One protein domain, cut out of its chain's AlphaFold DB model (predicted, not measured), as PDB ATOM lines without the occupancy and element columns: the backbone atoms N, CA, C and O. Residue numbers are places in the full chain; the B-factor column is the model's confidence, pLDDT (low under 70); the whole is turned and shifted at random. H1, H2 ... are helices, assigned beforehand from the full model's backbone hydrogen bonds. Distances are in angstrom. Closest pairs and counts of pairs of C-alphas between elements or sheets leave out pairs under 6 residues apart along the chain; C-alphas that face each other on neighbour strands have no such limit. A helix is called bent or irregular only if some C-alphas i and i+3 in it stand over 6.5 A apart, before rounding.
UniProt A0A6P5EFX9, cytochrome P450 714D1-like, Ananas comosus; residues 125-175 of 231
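What this domain is: This is residues 125 to 175 of the 231 residues of the protein "cytochrome P450 714D1-like" of Ananas comosus (UniProt A0A6P5EFX9). The model is an open, flat arch: the long helix H3 makes the crossbar, the second long helix H4 sets off from its far end as one leg, and the small helices H1 and H2 with the looped link from residues 137 to 144 make the other, irregular leg at its near end. H3 and H4 meet near their ends in a corner, and residues 161 to 166 and 168 to 175 of H4 stick out free. The printed part has 51 residues with four named helices, in the order H1, H2, H3, H4, and no named strand; its class is all helix. It is only just extended, close to loose, with a radius of gyration of the C-alphas of 15.1 A, and its C-alphas span 41 by 25 by 13 A.

Where its parts are: H1 holds residues 126 to 131 and begins with C-alpha 126 at (241.744, 44.311, 138.526). H2 holds residues 133 to 136. H3 holds residues 145 to 159 and is 21.2 A long from its first C-alpha, at (251.172, 40.154, 146.459), to its last. H4 holds residues 161 to 175, is 22.5 A long, and ends with C-alpha 175 at (256.107, 79.342, 155.996). H3 is irregular, with C-alphas 154 and 157 standing 7.0 A apart, and H4 is only just irregular, with C-alphas 172 and 175 standing 6.7 A apart.

How they stand to each other: H1 and H2 meet only through their link, the single residue Gln 132. H2 and H3 are apart, and H1 is apart from H3 and from H4; H2 and H4 are apart too. H3 and H4 are close but not clearly touching, with 2 pairs of C-alphas within 8 A; their closest C-alphas, those of Glu 158 and Val 164, are 7.5 A apart. Their lines stand at a steep tilt of 62 degrees, and they run the same way, with centres 22.2 A apart. In H1 every O i to N i+4 pair is within hydrogen-bond range, in H3 8 of 11 and in H4 9 of 11, while H2 is too short for such a pair.

The domain as a whole: The C-alphas of Arg 126 and Ser 173 are the two farthest apart, at 41.8 A. Without the stretches that stand free, residues 160 to 166 and 168 to 175, the body has 36 residues and spans 31 by 24 by 11 A. The printed part has no cut; the links H1 to H2 and H3 to H4 are tight, and the link H2 to H3, 8 residues, is short. The mean pLDDT of the printed part is 87.1, and residue 175 alone is under 70.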
ATOM      1  N   PRO A 125     241.128  45.065 143.325       80.00
ATOM      2  CA  PRO A 125     240.430  44.528 142.163       80.00
ATOM      3  C   PRO A 125     241.079  44.950 140.840       80.00
ATOM      4  O   PRO A 125     241.458  46.110 140.669       80.00
ATOM      5  N   ARG A 126     241.124  44.051 139.847       78.56
ATOM      6  CA  ARG A 126     241.744  44.311 138.526       78.56
ATOM      7  C   ARG A 126     241.230  45.581 137.838       78.56
ATOM      8  O   ARG A 126     241.989  46.284 137.183       78.56
ATOM      9  N   HIS A 127     239.945  45.885 137.986       75.19
ATOM     10  CA  HIS A 127     239.348  47.070 137.376       75.19
ATOM     11  C   HIS A 127     239.844  48.381 138.002       75.19
ATOM     12  O   HIS A 127     240.053  49.346 137.273       75.19
ATOM     13  N   HIS A 128     240.101  48.398 139.315       76.25
ATOM     14  CA  HIS A 128     240.742  49.537 139.979       76.25
ATOM     15  C   HIS A 128     242.185  49.694 139.492       76.25
ATOM     16  O   HIS A 128     242.638  50.803 139.218       76.25
ATOM     17  N   GLN A 129     242.891  48.574 139.302       82.44
ATOM     18  CA  GLN A 129     244.260  48.598 138.794       82.44
ATOM     19  C   GLN A 129     244.343  49.185 137.379       82.44
ATOM     20  O   GLN A 129     245.199  50.028 137.133       82.44
ATOM     21  N   LYS A 130     243.451  48.790 136.462       82.19
ATOM     22  CA  LYS A 130     243.444  49.310 135.083       82.19
ATOM     23  C   LYS A 130     243.112  50.802 135.019       82.19
ATOM     24  O   LYS A 130     243.816  51.554 134.360       82.19
ATOM     25  N   GLY A 131     242.077  51.245 135.740       81.06
ATOM     26  CA  GLY A 131     241.630  52.646 135.688       81.06
ATOM     27  C   GLY A 131     242.686  53.652 136.156       81.06
ATOM     28  O   GLY A 131     242.721  54.784 135.694       81.06
ATOM     29  N   GLN A 132     243.581  53.226 137.044       82.06
ATOM     30  CA  GLN A 132     244.626  54.066 137.623       82.06
ATOM     31  C   GLN A 132     246.025  53.797 137.028       82.06
ATOM     32  O   GLN A 132     247.027  54.321 137.515       82.06
ATOM     33  N   GLU A 133     246.128  52.957 135.994       83.50
ATOM     34  CA  GLU A 133     247.390  52.619 135.322       83.50
ATOM     35  C   GLU A 133     248.116  53.798 134.676       83.50
ATOM     36  O   GLU A 133     249.317  53.907 134.924       83.50
ATOM     37  N   PRO A 134     247.435  54.730 133.984       86.75
ATOM     38  CA  PRO A 134     248.109  55.886 133.395       86.75
ATOM     39  C   PRO A 134     248.803  56.787 134.425       86.75
ATOM     40  O   PRO A 134     249.803  57.420 134.111       86.75
ATOM     41  N   LEU A 135     248.281  56.841 135.655       87.00
ATOM     42  CA  LEU A 135     248.789  57.726 136.707       87.00
ATOM     43  C   LEU A 135     249.845  57.058 137.584       87.00
ATOM     44  O   LEU A 135     250.830  57.683 137.960       87.00
ATOM     45  N   PHE A 136     249.633  55.789 137.940       84.88
ATOM     46  CA  PHE A 136     250.445  55.119 138.958       84.88
ATOM     47  C   PHE A 136     251.241  53.922 138.430       84.88
ATOM     48  O   PHE A 136     251.941  53.282 139.214       84.88
ATOM     49  N   GLY A 137     251.138  53.573 137.142       86.69
ATOM     50  CA  GLY A 137     251.872  52.450 136.545       86.69
ATOM     51  C   GLY A 137     251.646  51.140 137.306       86.69
ATOM     52  O   GLY A 137     250.512  50.775 137.591       86.69
ATOM     53  N   GLN A 138     252.703  50.433 137.706       85.06
ATOM     54  CA  GLN A 138     252.614  49.285 138.630       85.06
ATOM     55  C   GLN A 138     252.978  49.664 140.076       85.06
ATOM     56  O   GLN A 138     253.576  48.877 140.807       85.06
ATOM     57  N   GLY A 139     252.667  50.892 140.492       86.12
ATOM     58  CA  GLY A 139     253.014  51.429 141.804       86.12
ATOM     59  C   GLY A 139     252.285  50.768 142.978       86.12
ATOM     60  O   GLY A 139     251.335  49.997 142.817       86.12
ATOM     61  N   ILE A 140     252.713  51.141 144.188       88.44
ATOM     62  CA  ILE A 140     252.271  50.557 145.467       88.44
ATOM     63  C   ILE A 140     250.752  50.608 145.692       88.44
ATOM     64  O   ILE A 140     250.190  49.748 146.370       88.44
ATOM     65  N   LEU A 141     250.062  51.590 145.106       85.62
ATOM     66  CA  LEU A 141     248.610  51.731 145.236       85.62
ATOM     67  C   LEU A 141     247.841  50.645 144.468       85.62
ATOM     68  O   LEU A 141     246.726  50.302 144.850       85.62
ATOM     69  N   LYS A 142     248.440  50.063 143.420       85.25
ATOM     70  CA  LYS A 142     247.768  49.117 142.511       85.25
ATOM     71  C   LYS A 142     248.321  47.702 142.591       85.25
ATOM     72  O   LYS A 142     247.612  46.761 142.253       85.25
ATOM     73  N   SER A 143     249.568  47.543 143.020       86.69
ATOM     74  CA  SER A 143     250.211  46.237 143.108       86.69
ATOM     75  C   SER A 143     249.570  45.350 144.188       86.69
ATOM     76  O   SER A 143     249.098  45.817 145.232       86.69
ATOM     77  N   ASN A 144     249.578  44.039 143.934       85.50
ATOM     78  CA  ASN A 144     249.184  42.986 144.873       85.50
ATOM     79  C   ASN A 144     250.367  42.052 145.147       85.50
ATOM     80  O   ASN A 144     251.339  42.019 144.388       85.50
ATOM     81  N   GLY A 145     250.263  41.268 146.220       85.69
ATOM     82  CA  GLY A 145     251.172  40.154 146.459       85.69
ATOM     83  C   GLY A 145     252.643  40.551 146.620       85.69
ATOM     84  O   GLY A 145     252.929  41.603 147.196       85.69
ATOM     85  N   PRO A 146     253.588  39.740 146.102       88.00
ATOM     86  CA  PRO A 146     255.024  39.965 146.275       88.00
ATOM     87  C   PRO A 146     255.509  41.331 145.775       88.00
ATOM     88  O   PRO A 146     256.342  41.958 146.425       88.00
ATOM     89  N   VAL A 147     254.957  41.826 144.660       88.81
ATOM     90  CA  VAL A 147     255.319  43.141 144.099       88.81
ATOM     91  C   VAL A 147     254.978  44.256 145.086       88.81
ATOM     92  O   VAL A 147     255.803  45.131 145.350       88.81
ATOM     93  N   TRP A 148     253.788  44.192 145.684       88.25
ATOM     94  CA  TRP A 148     253.358  45.148 146.699       88.25
ATOM     95  C   TRP A 148     254.199  45.060 147.973       88.25
ATOM     96  O   TRP A 148     254.623  46.088 148.497       88.25
ATOM     97  N   VAL A 149     254.493  43.842 148.443       89.12
ATOM     98  CA  VAL A 149     255.339  43.616 149.627       89.12
ATOM     99  C   VAL A 149     256.728  44.224 149.422       89.12
ATOM    100  O   VAL A 149     257.220  44.948 150.288       89.12
ATOM    101  N   HIS A 150     257.337  43.992 148.258       92.19
ATOM    102  CA  HIS A 150     258.650  44.537 147.907       92.19
ATOM    103  C   HIS A 150     258.656  46.066 147.870       92.19
ATOM    104  O   HIS A 150     259.513  46.706 148.479       92.19
ATOM    105  N   GLN A 151     257.674  46.668 147.195       92.81
ATOM    106  CA  GLN A 151     257.544  48.122 147.124       92.81
ATOM    107  C   GLN A 151     257.313  48.736 148.512       92.81
ATOM    108  O   GLN A 151     257.955  49.727 148.855       92.81
ATOM    109  N   ARG A 152     256.468  48.120 149.352       91.88
ATOM    110  CA  ARG A 152     256.208  48.590 150.720       91.88
ATOM    111  C   ARG A 152     257.467  48.526 151.578       91.88
ATOM    112  O   ARG A 152     257.736  49.466 152.318       91.88
ATOM    113  N   LYS A 153     258.260  47.458 151.442       94.88
ATOM    114  CA  LYS A 153     259.536  47.295 152.151       94.88
ATOM    115  C   LYS A 153     260.542  48.387 151.788       94.88
ATOM    116  O   LYS A 153     261.226  48.879 152.675       94.88
ATOM    117  N   LYS A 154     260.608  48.793 150.515       94.88
ATOM    118  CA  LYS A 154     261.478  49.897 150.070       94.88
ATOM    119  C   LYS A 154     261.052  51.255 150.627       94.88
ATOM    120  O   LYS A 154     261.908  52.066 150.944       94.88
ATOM    121  N   ILE A 155     259.747  51.500 150.726       93.94
ATOM    122  CA  ILE A 155     259.192  52.792 151.156       93.94
ATOM    123  C   ILE A 155     259.209  52.943 152.686       93.94
ATOM    124  O   ILE A 155     259.347  54.053 153.189       93.94
ATOM    125  N   ALA A 156     259.074  51.847 153.439       94.56
ATOM    126  CA  ALA A 156     258.908  51.881 154.893       94.56
ATOM    127  C   ALA A 156     259.962  52.704 155.676       94.56
ATOM    128  O   ALA A 156     259.540  53.445 156.565       94.56
ATOM    129  N   PRO A 157     261.277  52.655 155.365       94.69
ATOM    130  CA  PRO A 157     262.292  53.413 156.108       94.69
ATOM    131  C   PRO A 157     262.101  54.936 156.065       94.69
ATOM    132  O   PRO A 157     262.480  55.637 157.000       94.69
ATOM    133  N   GLU A 158     261.463  55.456 155.015       92.44
ATOM    134  CA  GLU A 158     261.191  56.891 154.860       92.44
ATOM    135  C   GLU A 158     260.146  57.425 155.848       92.44
ATOM    136  O   GLU A 158     260.030  58.637 156.039       92.44
ATOM    137  N   PHE A 159     259.398  56.524 156.487       92.94
ATOM    138  CA  PHE A 159     258.364  56.831 157.472       92.94
ATOM    139  C   PHE A 159     258.788  56.478 158.905       92.94
ATOM    140  O   PHE A 159     257.951  56.438 159.805       92.94
ATOM    141  N   TYR A 160     260.077  56.219 159.144       94.50
ATOM    142  CA  TYR A 160     260.601  56.027 160.498       94.50
ATOM    143  C   TYR A 160     260.680  57.354 161.251       94.50
ATOM    144  O   TYR A 160     260.885  58.409 160.647       94.50
ATOM    145  N   MET A 161     260.533  57.301 162.578       93.88
ATOM    146  CA  MET A 161     260.393  58.493 163.427       93.88
ATOM    147  C   MET A 161     261.510  59.518 163.217       93.88
ATOM    148  O   MET A 161     261.233  60.715 163.176       93.88
ATOM    149  N   ASP A 162     262.746  59.069 163.005       93.06
ATOM    150  CA  ASP A 162     263.889  59.960 162.783       93.06
ATOM    151  C   ASP A 162     263.755  60.759 161.480       93.06
ATOM    152  O   ASP A 162     264.041  61.953 161.441       93.06
ATOM    153  N   LYS A 163     263.243  60.129 160.414       92.06
ATOM    154  CA  LYS A 163     262.983  60.784 159.124       92.06
ATOM    155  C   LYS A 163     261.733  61.658 159.173       92.06
ATOM    156  O   LYS A 163     261.730  62.748 158.603       92.06
ATOM    157  N   VAL A 164     260.689  61.211 159.873       92.81
ATOM    158  CA  VAL A 164     259.437  61.964 160.033       92.81
ATOM    159  C   VAL A 164     259.683  63.262 160.792       92.81
ATOM    160  O   VAL A 164     259.239  64.306 160.327       92.81
ATOM    161  N   LYS A 165     260.447  63.229 161.893       91.44
ATOM    162  CA  LYS A 165     260.829  64.434 162.645       91.44
ATOM    163  C   LYS A 165     261.468  65.469 161.725       91.44
ATOM    164  O   LYS A 165     260.976  66.587 161.646       91.44
ATOM    165  N   VAL A 166     262.491  65.077 160.964       91.06
ATOM    166  CA  VAL A 166     263.179  65.968 160.012       91.06
ATOM    167  C   VAL A 166     262.208  66.574 158.990       91.06
ATOM    168  O   VAL A 166     262.256  67.776 158.740       91.06
ATOM    169  N   ARG A 167     261.293  65.776 158.426       89.69
ATOM    170  CA  ARG A 167     260.294  66.260 157.455       89.69
ATOM    171  C   ARG A 167     259.278  67.219 158.078       89.69
ATOM    172  O   ARG A 167     258.901  68.193 157.436       89.69
ATOM    173  N   VAL A 168     258.845  66.957 159.310       90.81
ATOM    174  CA  VAL A 168     257.925  67.832 160.052       90.81
ATOM    175  C   VAL A 168     258.602  69.157 160.388       90.81
ATOM    176  O   VAL A 168     258.002  70.200 160.151       90.81
ATOM    177  N   TYR A 169     259.858  69.138 160.850       89.38
ATOM    178  CA  TYR A 169     260.632  70.364 161.062       89.38
ATOM    179  C   TYR A 169     260.733  71.184 159.775       89.38
ATOM    180  O   TYR A 169     260.408  72.364 159.789       89.38
ATOM    181  N   LEU A 170     261.070  70.547 158.648       88.31
ATOM    182  CA  LEU A 170     261.105  71.227 157.353       88.31
ATOM    183  C   LEU A 170     259.748  71.850 156.994       88.31
ATOM    184  O   LEU A 170     259.704  73.005 156.590       88.31
ATOM    185  N   LEU A 171     258.643  71.118 157.169       89.62
ATOM    186  CA  LEU A 171     257.301  71.613 156.853       89.62
ATOM    187  C   LEU A 171     256.900  72.828 157.704       89.62
ATOM    188  O   LEU A 171     256.285  73.756 157.188       89.62
ATOM    189  N   ILE A 172     257.267  72.830 158.987       88.62
ATOM    190  CA  ILE A 172     257.000  73.940 159.914       88.62
ATOM    191  C   ILE A 172     257.896  75.149 159.612       88.62
ATOM    192  O   ILE A 172     257.462  76.279 159.809       88.62
ATOM    193  N   SER A 173     259.109  74.934 159.096       81.25
ATOM    194  CA  SER A 173     260.038  76.006 158.709       81.25
ATOM    195  C   SER A 173     259.761  76.611 157.321       81.25
ATOM    196  O   SER A 173     260.284  77.676 157.007       81.25
ATOM    197  N   LEU A 174     258.942  75.975 156.471       70.19
ATOM    198  CA  LEU A 174     258.609  76.477 155.125       70.19
ATOM    199  C   LEU A 174     257.815  77.808 155.093       70.19
ATOM    200  O   LEU A 174     258.155  78.653 154.262       70.19
ATOM    201  N   PRO A 175     256.804  78.055 155.956       61.31
ATOM    202  CA  PRO A 175     256.107  79.342 155.996       61.31
ATOM    203  C   PRO A 175     257.014  80.524 156.372       61.31
ATOM    204  O   PRO A 175     256.739  81.653 155.973       61.31
TER     205      PRO A 175